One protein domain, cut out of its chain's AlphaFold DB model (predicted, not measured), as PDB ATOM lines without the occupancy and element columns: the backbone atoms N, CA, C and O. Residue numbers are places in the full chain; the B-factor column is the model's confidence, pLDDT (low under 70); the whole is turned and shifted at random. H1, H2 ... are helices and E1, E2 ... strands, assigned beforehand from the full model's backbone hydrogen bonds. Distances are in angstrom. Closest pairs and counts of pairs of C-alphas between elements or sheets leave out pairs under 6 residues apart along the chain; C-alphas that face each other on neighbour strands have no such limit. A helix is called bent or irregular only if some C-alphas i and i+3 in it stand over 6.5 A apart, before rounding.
ATOM      1  N   PRO A  27     -47.136 -39.425  -6.362       94.56
ATOM      2  CA  PRO A  27     -46.457 -39.706  -7.619       94.56
ATOM      3  C   PRO A  27     -47.223 -40.775  -8.402       94.56
ATOM      4  O   PRO A  27     -47.767 -41.713  -7.819       94.56
ATOM      5  N   VAL A  28     -47.250 -40.649  -9.729       94.56
ATOM      6  CA  VAL A  28     -47.748 -41.735 -10.584       94.56
ATOM      7  C   VAL A  28     -46.669 -42.797 -10.767       94.56
ATOM      8  O   VAL A  28     -45.472 -42.486 -10.738       94.56
ATOM      9  N   ASP A  29     -47.095 -44.042 -10.970       93.56
ATOM     10  CA  ASP A  29     -46.184 -45.123 -11.330       93.56
ATOM     11  C   ASP A  29     -45.646 -44.967 -12.764       93.56
ATOM     12  O   ASP A  29     -46.075 -44.111 -13.549       93.56
ATOM     13  N   ASP A  30     -44.673 -45.805 -13.113       94.50
ATOM     14  CA  ASP A  30     -44.025 -45.733 -14.420       94.50
ATOM     15  C   ASP A  30     -44.930 -46.161 -15.575       94.50
ATOM     16  O   ASP A  30     -44.759 -45.663 -16.690       94.50
ATOM     17  N   ALA A  31     -45.918 -47.028 -15.337       93.50
ATOM     18  CA  ALA A  31     -46.851 -47.445 -16.379       93.50
ATOM     19  C   ALA A  31     -47.712 -46.257 -16.832       93.50
ATOM     20  O   ALA A  31     -47.813 -45.975 -18.034       93.50
ATOM     21  N   VAL A  32     -48.257 -45.504 -15.873       94.38
ATOM     22  CA  VAL A  32     -49.012 -44.269 -16.114       94.38
ATOM     23  C   VAL A  32     -48.109 -43.206 -16.735       94.38
ATOM     24  O   VAL A  32     -48.475 -42.604 -17.747       94.38
ATOM     25  N   ARG A  33     -46.899 -43.010 -16.194       95.69
ATOM     26  CA  ARG A  33     -45.917 -42.042 -16.710       95.69
ATOM     27  C   ARG A  33     -45.626 -42.263 -18.195       95.69
ATOM     28  O   ARG A  33     -45.670 -41.322 -18.986       95.69
ATOM     29  N   GLN A  34     -45.361 -43.509 -18.585       94.81
ATOM     30  CA  GLN A  34     -45.068 -43.871 -19.971       94.81
ATOM     31  C   GLN A  34     -46.290 -43.721 -20.879       94.81
ATOM     32  O   GLN A  34     -46.151 -43.283 -22.021       94.81
ATOM     33  N   ALA A  35     -47.485 -44.073 -20.399       94.56
ATOM     34  CA  ALA A  35     -48.716 -43.887 -21.160       94.56
ATOM     35  C   ALA A  35     -48.964 -42.410 -21.479       94.56
ATOM     36  O   ALA A  35     -49.170 -42.065 -22.643       94.56
ATOM     37  N   VAL A  36     -48.852 -41.531 -20.480       94.88
ATOM     38  CA  VAL A  36     -48.997 -40.083 -20.668       94.88
ATOM     39  C   VAL A  36     -47.924 -39.539 -21.610       94.88
ATOM     40  O   VAL A  36     -48.262 -38.802 -22.530       94.88
ATOM     41  N   ALA A  37     -46.659 -39.950 -21.469       93.81
ATOM     42  CA  ALA A  37     -45.587 -39.511 -22.366       93.81
ATOM     43  C   ALA A  37     -45.859 -39.874 -23.841       93.81
ATOM     44  O   ALA A  37     -45.648 -39.053 -24.736       93.81
ATOM     45  N   ARG A  38     -46.400 -41.073 -24.113       93.88
ATOM     46  CA  ARG A  38     -46.828 -41.460 -25.471       93.88
ATOM     47  C   ARG A  38     -47.948 -40.561 -25.993       93.88
ATOM     48  O   ARG A  38     -47.933 -40.193 -27.165       93.88
ATOM     49  N   TRP A  39     -48.909 -40.207 -25.144       93.31
ATOM     50  CA  TRP A  39     -49.979 -39.278 -25.506       93.31
ATOM     51  C   TRP A  39     -49.444 -37.870 -25.791       93.31
ATOM     52  O   TRP A  39     -49.772 -37.314 -26.835       93.31
ATOM     53  N   GLN A  40     -48.566 -37.329 -24.942       93.75
ATOM     54  CA  GLN A  40     -47.915 -36.030 -25.158       93.75
ATOM     55  C   GLN A  40     -47.170 -35.995 -26.501       93.75
ATOM     56  O   GLN A  40     -47.359 -35.064 -27.276       93.75
ATOM     57  N   ALA A  41     -46.399 -37.040 -26.824       90.94
ATOM     58  CA  ALA A  41     -45.678 -37.136 -28.094       90.94
ATOM     59  C   ALA A  41     -46.615 -37.171 -29.313       90.94
ATOM     60  O   ALA A  41     -46.321 -36.562 -30.336       90.94
ATOM     61  N   ARG A  42     -47.760 -37.858 -29.207       90.75
ATOM     62  CA  ARG A  42     -48.775 -37.899 -30.275       90.75
ATOM     63  C   ARG A  42     -49.495 -36.564 -30.460       90.75
ATOM     64  O   ARG A  42     -49.918 -36.263 -31.570       90.75
ATOM     65  N   LEU A  43     -49.677 -35.808 -29.380       91.25
ATOM     66  CA  LEU A  43     -50.374 -34.519 -29.375       91.25
ATOM     67  C   LEU A  43     -49.449 -33.336 -29.673       91.25
ATOM     68  O   LEU A  43     -49.936 -32.253 -29.993       91.25
ATOM     69  N   ALA A  44     -48.133 -33.531 -29.585       88.25
ATOM     70  CA  ALA A  44     -47.135 -32.562 -30.004       88.25
ATOM     71  C   ALA A  44     -47.160 -32.419 -31.537       88.25
ATOM     72  O   ALA A  44     -46.388 -33.045 -32.261       88.25
ATOM     73  N   ALA A  45     -48.094 -31.610 -32.034       80.25
ATOM     74  CA  ALA A  45     -48.239 -31.282 -33.444       80.25
ATOM     75  C   ALA A  45     -47.519 -29.961 -33.784       80.25
ATOM     76  O   ALA A  45     -47.518 -29.031 -32.969       80.25
ATOM     77  N   PRO A  46     -46.949 -29.827 -34.995       80.44
ATOM     78  CA  PRO A  46     -46.414 -28.555 -35.467       80.44
ATOM     79  C   PRO A  46     -47.478 -27.448 -35.420       80.44
ATOM     80  O   PRO A  46     -48.594 -27.635 -35.900       80.44
ATOM     81  N   GLY A  47     -47.124 -26.290 -34.857       84.00
ATOM     82  CA  GLY A  47     -48.019 -25.128 -34.737       84.00
ATOM     83  C   GLY A  47     -48.826 -25.055 -33.436       84.00
ATOM     84  O   GLY A  47     -49.552 -24.085 -33.238       84.00
ATOM     85  N   VAL A  48     -48.683 -26.033 -32.538       82.25
ATOM     86  CA  VAL A  48     -49.307 -26.025 -31.210       82.25
ATOM     87  C   VAL A  48     -48.261 -25.669 -30.149       82.25
ATOM     88  O   VAL A  48     -47.359 -26.458 -29.875       82.25
ATOM     89  N   ASP A  49     -48.386 -24.487 -29.541       88.81
ATOM     90  CA  ASP A  49     -47.504 -24.034 -28.454       88.81
ATOM     91  C   ASP A  49     -48.038 -24.503 -27.090       88.81
ATOM     92  O   ASP A  49     -48.752 -23.788 -26.385       88.81
ATOM     93  N   ILE A  50     -47.752 -25.764 -26.745       92.25
ATOM     94  CA  ILE A  50     -48.073 -26.348 -25.437       92.25
ATOM     95  C   ILE A  50     -46.779 -26.630 -24.678       92.25
ATOM     96  O   ILE A  50     -45.934 -27.414 -25.114       92.25
ATOM     97  N   LYS A  51     -46.671 -26.069 -23.470       91.44
ATOM     98  CA  LYS A  51     -45.648 -26.455 -22.497       91.44
ATOM     99  C   LYS A  51     -46.072 -27.732 -21.771       91.44
ATOM    100  O   LYS A  51     -46.822 -27.684 -20.796       91.44
ATOM    101  N   TRP A  52     -45.579 -28.872 -22.239       93.75
ATOM    102  CA  TRP A  52     -45.817 -30.161 -21.596       93.75
ATOM    103  C   TRP A  52     -45.060 -30.283 -20.270       93.75
ATOM    104  O   TRP A  52     -43.938 -29.800 -20.122       93.75
ATOM    105  N   VAL A  53     -45.685 -30.937 -19.290       94.38
ATOM    106  CA  VAL A  53     -45.016 -31.306 -18.038       94.38
ATOM    107  C   VAL A  53     -44.059 -32.456 -18.318       94.38
ATOM    108  O   VAL A  53     -44.461 -33.454 -18.918       94.38
ATOM    109  N   GLU A  54     -42.818 -32.321 -17.850       93.38
ATOM    110  CA  GLU A  54     -41.810 -33.375 -17.946       93.38
ATOM    111  C   GLU A  54     -42.294 -34.681 -17.296       93.38
ATOM    112  O   GLU A  54     -42.858 -34.635 -16.197       93.38
ATOM    113  N   PRO A  55     -42.024 -35.859 -17.886       92.38
ATOM    114  CA  PRO A  55     -42.532 -37.128 -17.368       92.38
ATOM    115  C   PRO A  55     -42.187 -37.398 -15.896       92.38
ATOM    116  O   PRO A  55     -43.005 -37.942 -15.157       92.38
ATOM    117  N   HIS A  56     -40.998 -37.000 -15.430       91.56
ATOM    118  CA  HIS A  56     -40.584 -37.181 -14.032       91.56
ATOM    119  C   HIS A  56     -41.346 -36.276 -13.047       91.56
ATOM    120  O   HIS A  56     -41.400 -36.589 -11.862       91.56
ATOM    121  N   ASN A  57     -41.985 -35.208 -13.533       95.62
ATOM    122  CA  ASN A  57     -42.800 -34.288 -12.737       95.62
ATOM    123  C   ASN A  57     -44.289 -34.662 -12.717       95.62
ATOM    124  O   ASN A  57     -45.075 -33.950 -12.096       95.62
ATOM    125  N   LEU A  58     -44.707 -35.747 -13.378       95.94
ATOM    126  CA  LEU A  58     -46.100 -36.199 -13.354       95.94
ATOM    127  C   LEU A  58     -46.491 -36.717 -11.963       95.94
ATOM    128  O   LEU A  58     -45.833 -37.592 -11.397       95.94
ATOM    129  N   HIS A  59     -47.585 -36.182 -11.429       96.50
ATOM    130  CA  HIS A  59     -48.145 -36.530 -10.128       96.50
ATOM    131  C   HIS A  59     -49.627 -36.137 -10.067       96.50
ATOM    132  O   HIS A  59     -50.100 -35.344 -10.883       96.50
ATOM    133  N   ILE A  60     -50.348 -36.656  -9.076       95.94
ATOM    134  CA  ILE A  60     -51.681 -36.173  -8.706       95.94
ATOM    135  C   ILE A  60     -51.527 -35.219  -7.530       95.94
ATOM    136  O   ILE A  60     -51.083 -35.623  -6.456       95.94
ATOM    137  N   THR A  61     -51.892 -33.954  -7.715       97.25
ATOM    138  CA  THR A  61     -51.933 -32.989  -6.613       97.25
ATOM    139  C   THR A  61     -53.160 -33.248  -5.741       97.25
ATOM    140  O   THR A  61     -54.275 -33.329  -6.249       97.25
ATOM    141  N   LEU A  62     -52.959 -33.347  -4.427       96.69
ATOM    142  CA  LEU A  62     -54.031 -33.497  -3.439       96.69
ATOM    143  C   LEU A  62     -54.454 -32.150  -2.847       96.69
ATOM    144  O   LEU A  62     -55.641 -31.898  -2.669       96.69
ATOM    145  N   ALA A  63     -53.484 -31.284  -2.538       97.06
ATOM    146  CA  ALA A  63     -53.739 -29.985  -1.921       97.06
ATOM    147  C   ALA A  63     -52.641 -28.973  -2.267       97.06
ATOM    148  O   ALA A  63     -51.456 -29.280  -2.150       97.06
ATOM    149  N   PHE A  64     -53.034 -27.751  -2.637       98.06
ATOM    150  CA  PHE A  64     -52.121 -26.614  -2.769       98.06
ATOM    151  C   PHE A  64     -52.044 -25.863  -1.441       98.06
ATOM    152  O   PHE A  64     -53.071 -25.457  -0.907       98.06
ATOM    153  N   LEU A  65     -50.831 -25.651  -0.931       97.50
ATOM    154  CA  LEU A  65     -50.590 -24.988   0.357       97.50
ATOM    155  C   LEU A  65     -50.057 -23.557   0.195       97.50
ATOM    156  O   LEU A  65     -49.818 -22.862   1.177       97.50
ATOM    157  N   GLY A  66     -49.889 -23.106  -1.051       97.00
ATOM    158  CA  GLY A  66     -49.358 -21.784  -1.357       97.00
ATOM    159  C   GLY A  66     -47.862 -21.697  -1.078       97.00
ATOM    160  O   GLY A  66     -47.127 -22.659  -1.273       97.00
ATOM    161  N   GLU A  67     -47.401 -20.523  -0.678       97.50
ATOM    162  CA  GLU A  67     -45.998 -20.274  -0.360       97.50
ATOM    163  C   GLU A  67     -45.746 -20.462   1.133       97.50
ATOM    164  O   GLU A  67     -46.444 -19.873   1.953       97.50
ATOM    165  N   LEU A  68     -44.721 -21.223   1.505       95.94
ATOM    166  CA  LEU A  68     -44.372 -21.511   2.897       95.94
ATOM    167  C   LEU A  68     -42.909 -21.164   3.171       95.94
ATOM    168  O   LEU A  68     -42.070 -21.250   2.280       95.94
ATOM    169  N   GLU A  69     -42.606 -20.769   4.405       95.94
ATOM    170  CA  GLU A  69     -41.218 -20.706   4.877       95.94
ATOM    171  C   GLU A  69     -40.654 -22.134   5.018       95.94
ATOM    172  O   GLU A  69     -41.419 -23.053   5.334       95.94
ATOM    173  N   PRO A  70     -39.334 -22.356   4.869       93.31
ATOM    174  CA  PRO A  70     -38.740 -23.693   4.929       93.31
ATOM    175  C   PRO A  70     -39.072 -24.470   6.209       93.31
ATOM    176  O   PRO A  70     -39.282 -25.679   6.157       93.31
ATOM    177  N   ALA A  71     -39.173 -23.784   7.353       93.19
ATOM    178  CA  ALA A  71     -39.557 -24.410   8.620       93.19
ATOM    179  C   ALA A  71     -40.993 -24.968   8.587       93.19
ATOM    180  O   ALA A  71     -41.232 -26.075   9.063       93.19
ATOM    181  N   ALA A  72     -41.926 -24.251   7.953       95.31
ATOM    182  CA  ALA A  72     -43.311 -24.692   7.815       95.31
ATOM    183  C   ALA A  72     -43.450 -25.879   6.846       95.31
ATOM    184  O   ALA A  72     -44.349 -26.697   7.009       95.31
ATOM    185  N   VAL A  73     -42.550 -26.024   5.863       95.75
ATOM    186  CA  VAL A  73     -42.524 -27.215   4.992       95.75
ATOM    187  C   VAL A  73     -42.233 -28.480   5.806       95.75
ATOM    188  O   VAL A  73     -42.926 -29.479   5.631       95.75
ATOM    189  N   ALA A  74     -41.287 -28.431   6.750       92.75
ATOM    190  CA  ALA A  74     -40.993 -29.567   7.631       92.75
ATOM    191  C   ALA A  74     -42.181 -29.928   8.547       92.75
ATOM    192  O   ALA A  74     -42.439 -31.101   8.812       92.75
ATOM    193  N   GLU A  75     -42.949 -28.935   9.004       96.56
ATOM    194  CA  GLU A  75     -44.181 -29.175   9.769       96.56
ATOM    195  C   GLU A  75     -45.265 -29.858   8.918       96.56
ATOM    196  O   GLU A  75     -45.946 -30.773   9.392       96.56
ATOM    197  N   VAL A  76     -45.391 -29.468   7.641       97.25
ATOM    198  CA  VAL A  76     -46.310 -30.103   6.685       97.25
ATOM    199  C   VAL A  76     -45.972 -31.581   6.484       97.25
ATOM    200  O   VAL A  76     -46.890 -32.396   6.443       97.25
ATOM    201  N   GLU A  77     -44.692 -31.956   6.405       95.44
ATOM    202  CA  GLU A  77     -44.290 -33.367   6.289       95.44
ATOM    203  C   GLU A  77     -44.842 -34.204   7.453       95.44
ATOM    204  O   GLU A  77     -45.470 -35.244   7.238       95.44
ATOM    205  N   GLY A  78     -44.688 -33.715   8.688       96.94
ATOM    206  CA  GLY A  78     -45.239 -34.364   9.876       96.94
ATOM    207  C   GLY A  78     -46.767 -34.458   9.841       96.94
ATOM    208  O   GLY A  78     -47.330 -35.517  10.126       96.94
ATOM    209  N   ALA A  79     -47.442 -33.379   9.436       96.94
ATOM    210  CA  ALA A  79     -48.897 -33.352   9.301       96.94
ATOM    211  C   ALA A  79     -49.408 -34.368   8.264       96.94
ATOM    212  O   ALA A  79     -50.400 -35.050   8.520       96.94
ATOM    213  N   VAL A  80     -48.716 -34.522   7.129       97.00
ATOM    214  CA  VAL A  80     -49.059 -35.515   6.099       97.00
ATOM    215  C   VAL A  80     -48.898 -36.937   6.638       97.00
ATOM    216  O   VAL A  80     -49.799 -37.752   6.458       97.00
ATOM    217  N   VAL A  81     -47.814 -37.238   7.362       96.75
ATOM    218  CA  VAL A  81     -47.619 -38.562   7.984       96.75
ATOM    219  C   VAL A  81     -48.755 -38.890   8.955       96.75
ATOM    220  O   VAL A  81     -49.315 -39.986   8.893       96.75
ATOM    221  N   GLN A  82     -49.130 -37.945   9.821       97.31
ATOM    222  CA  GLN A  82     -50.236 -38.140  10.761       97.31
ATOM    223  C   GLN A  82     -51.576 -38.312  10.043       97.31
ATOM    224  O   GLN A  82     -52.339 -39.212  10.390       97.31
ATOM    225  N   ALA A  83     -51.839 -37.505   9.011       95.25
ATOM    226  CA  ALA A  83     -53.045 -37.627   8.202       95.25
ATOM    227  C   ALA A  83     -53.136 -39.007   7.540       95.25
ATOM    228  O   ALA A  83     -54.209 -39.596   7.525       95.25
ATOM    229  N   CYS A  84     -52.023 -39.560   7.049       96.06
ATOM    230  CA  CYS A  84     -51.993 -40.871   6.402       96.06
ATOM    231  C   CYS A  84     -52.096 -42.061   7.372       96.06
ATOM    232  O   CYS A  84     -52.516 -43.135   6.943       96.06
ATOM    233  N   ALA A  85     -51.756 -41.905   8.656       96.38
ATOM    234  CA  ALA A  85     -51.654 -43.015   9.614       96.38
ATOM    235  C   ALA A  85     -52.959 -43.818   9.800       96.38
ATOM    236  O   ALA A  85     -52.917 -45.007  10.116       96.38
ATOM    237  N   GLY A  86     -54.119 -43.189   9.585       94.75
ATOM    238  CA  GLY A  86     -55.435 -43.830   9.686       94.75
ATOM    239  C   GLY A  86     -55.928 -44.515   8.407       94.75
ATOM    240  O   GLY A  86     -56.996 -45.130   8.424       94.75
TER     241      GLY A  86
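This is residues 27 to 86 of the 96 residues of the protein "2'-5' RNA ligase" of Firmicutes bacterium ZCTH02-B6 (UniProt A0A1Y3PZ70). An open, drawn-out chain with a helix at each end: H1 and H2 stand well away from each other, and a single bent strand, E1, spans the space between them. After H1 the long link of residues 44 to 58 folds back from the far end of H1 toward the beginning of E1, and at the other end residues 77 to 86, the greater part of H2 and the tail after it, stick out free. The printed part has 60 residues with two named helices and one named strand in the order H1, E1, H2; E1 pairs with no named strand, and the class is mixed, helices and strands. The whole is extended, with a radius of gyration of the C-alphas of 16.5 A, and only just flat, with spans of 45 by 26 by 14 A.

The printed part begins at Pro 27, with its C-alpha at (-46.457, -39.706, -7.619). H1 is residues 30 to 43, 19.7 A from first to last C-alpha, beginning with C-alpha 30 at (-44.025, -45.733, -14.420). Residues 44 to 58 follow with no named element; residues 55 to 57 in them are a run of helix too short to bear a name. E1 is residues 59 to 68, 20.2 A long from first to last C-alpha. H2, the longest helix with 15 residues, is residues 70 to 84, 21.7 A long, and ends with C-alpha 84 at (-51.993, -40.871, 6.402).

H1 and E1 are apart, with no C-alpha of the one within 8 A of the other. E1 bends by 81 degrees at residue 62. E1 and H2 meet only through their link; they are also near each other, with 5 pairs of C-alphas within 10 A. H1 and H2 are apart. Neither helix is bent or irregular. In H1 and H2 every O i to N i+4 pair is within hydrogen-bond range.

The two C-alphas farthest apart are those of Gly 47 and Gly 86, at 48.8 A, while the first and last printed C-alphas, of Pro 27 and Gly 86, are 19.9 A apart. The link from H1 to E1, 15 residues, is long, and the link from E1 to H2, 1 residue, is tight. Residues 77 to 86, of which 77 to 84 belong to H2, stand free; the body without them spans 44 by 26 by 14 A. The printed part has no cut. The mean pLDDT of the printed part is 93.8, and no printed residue is under 70.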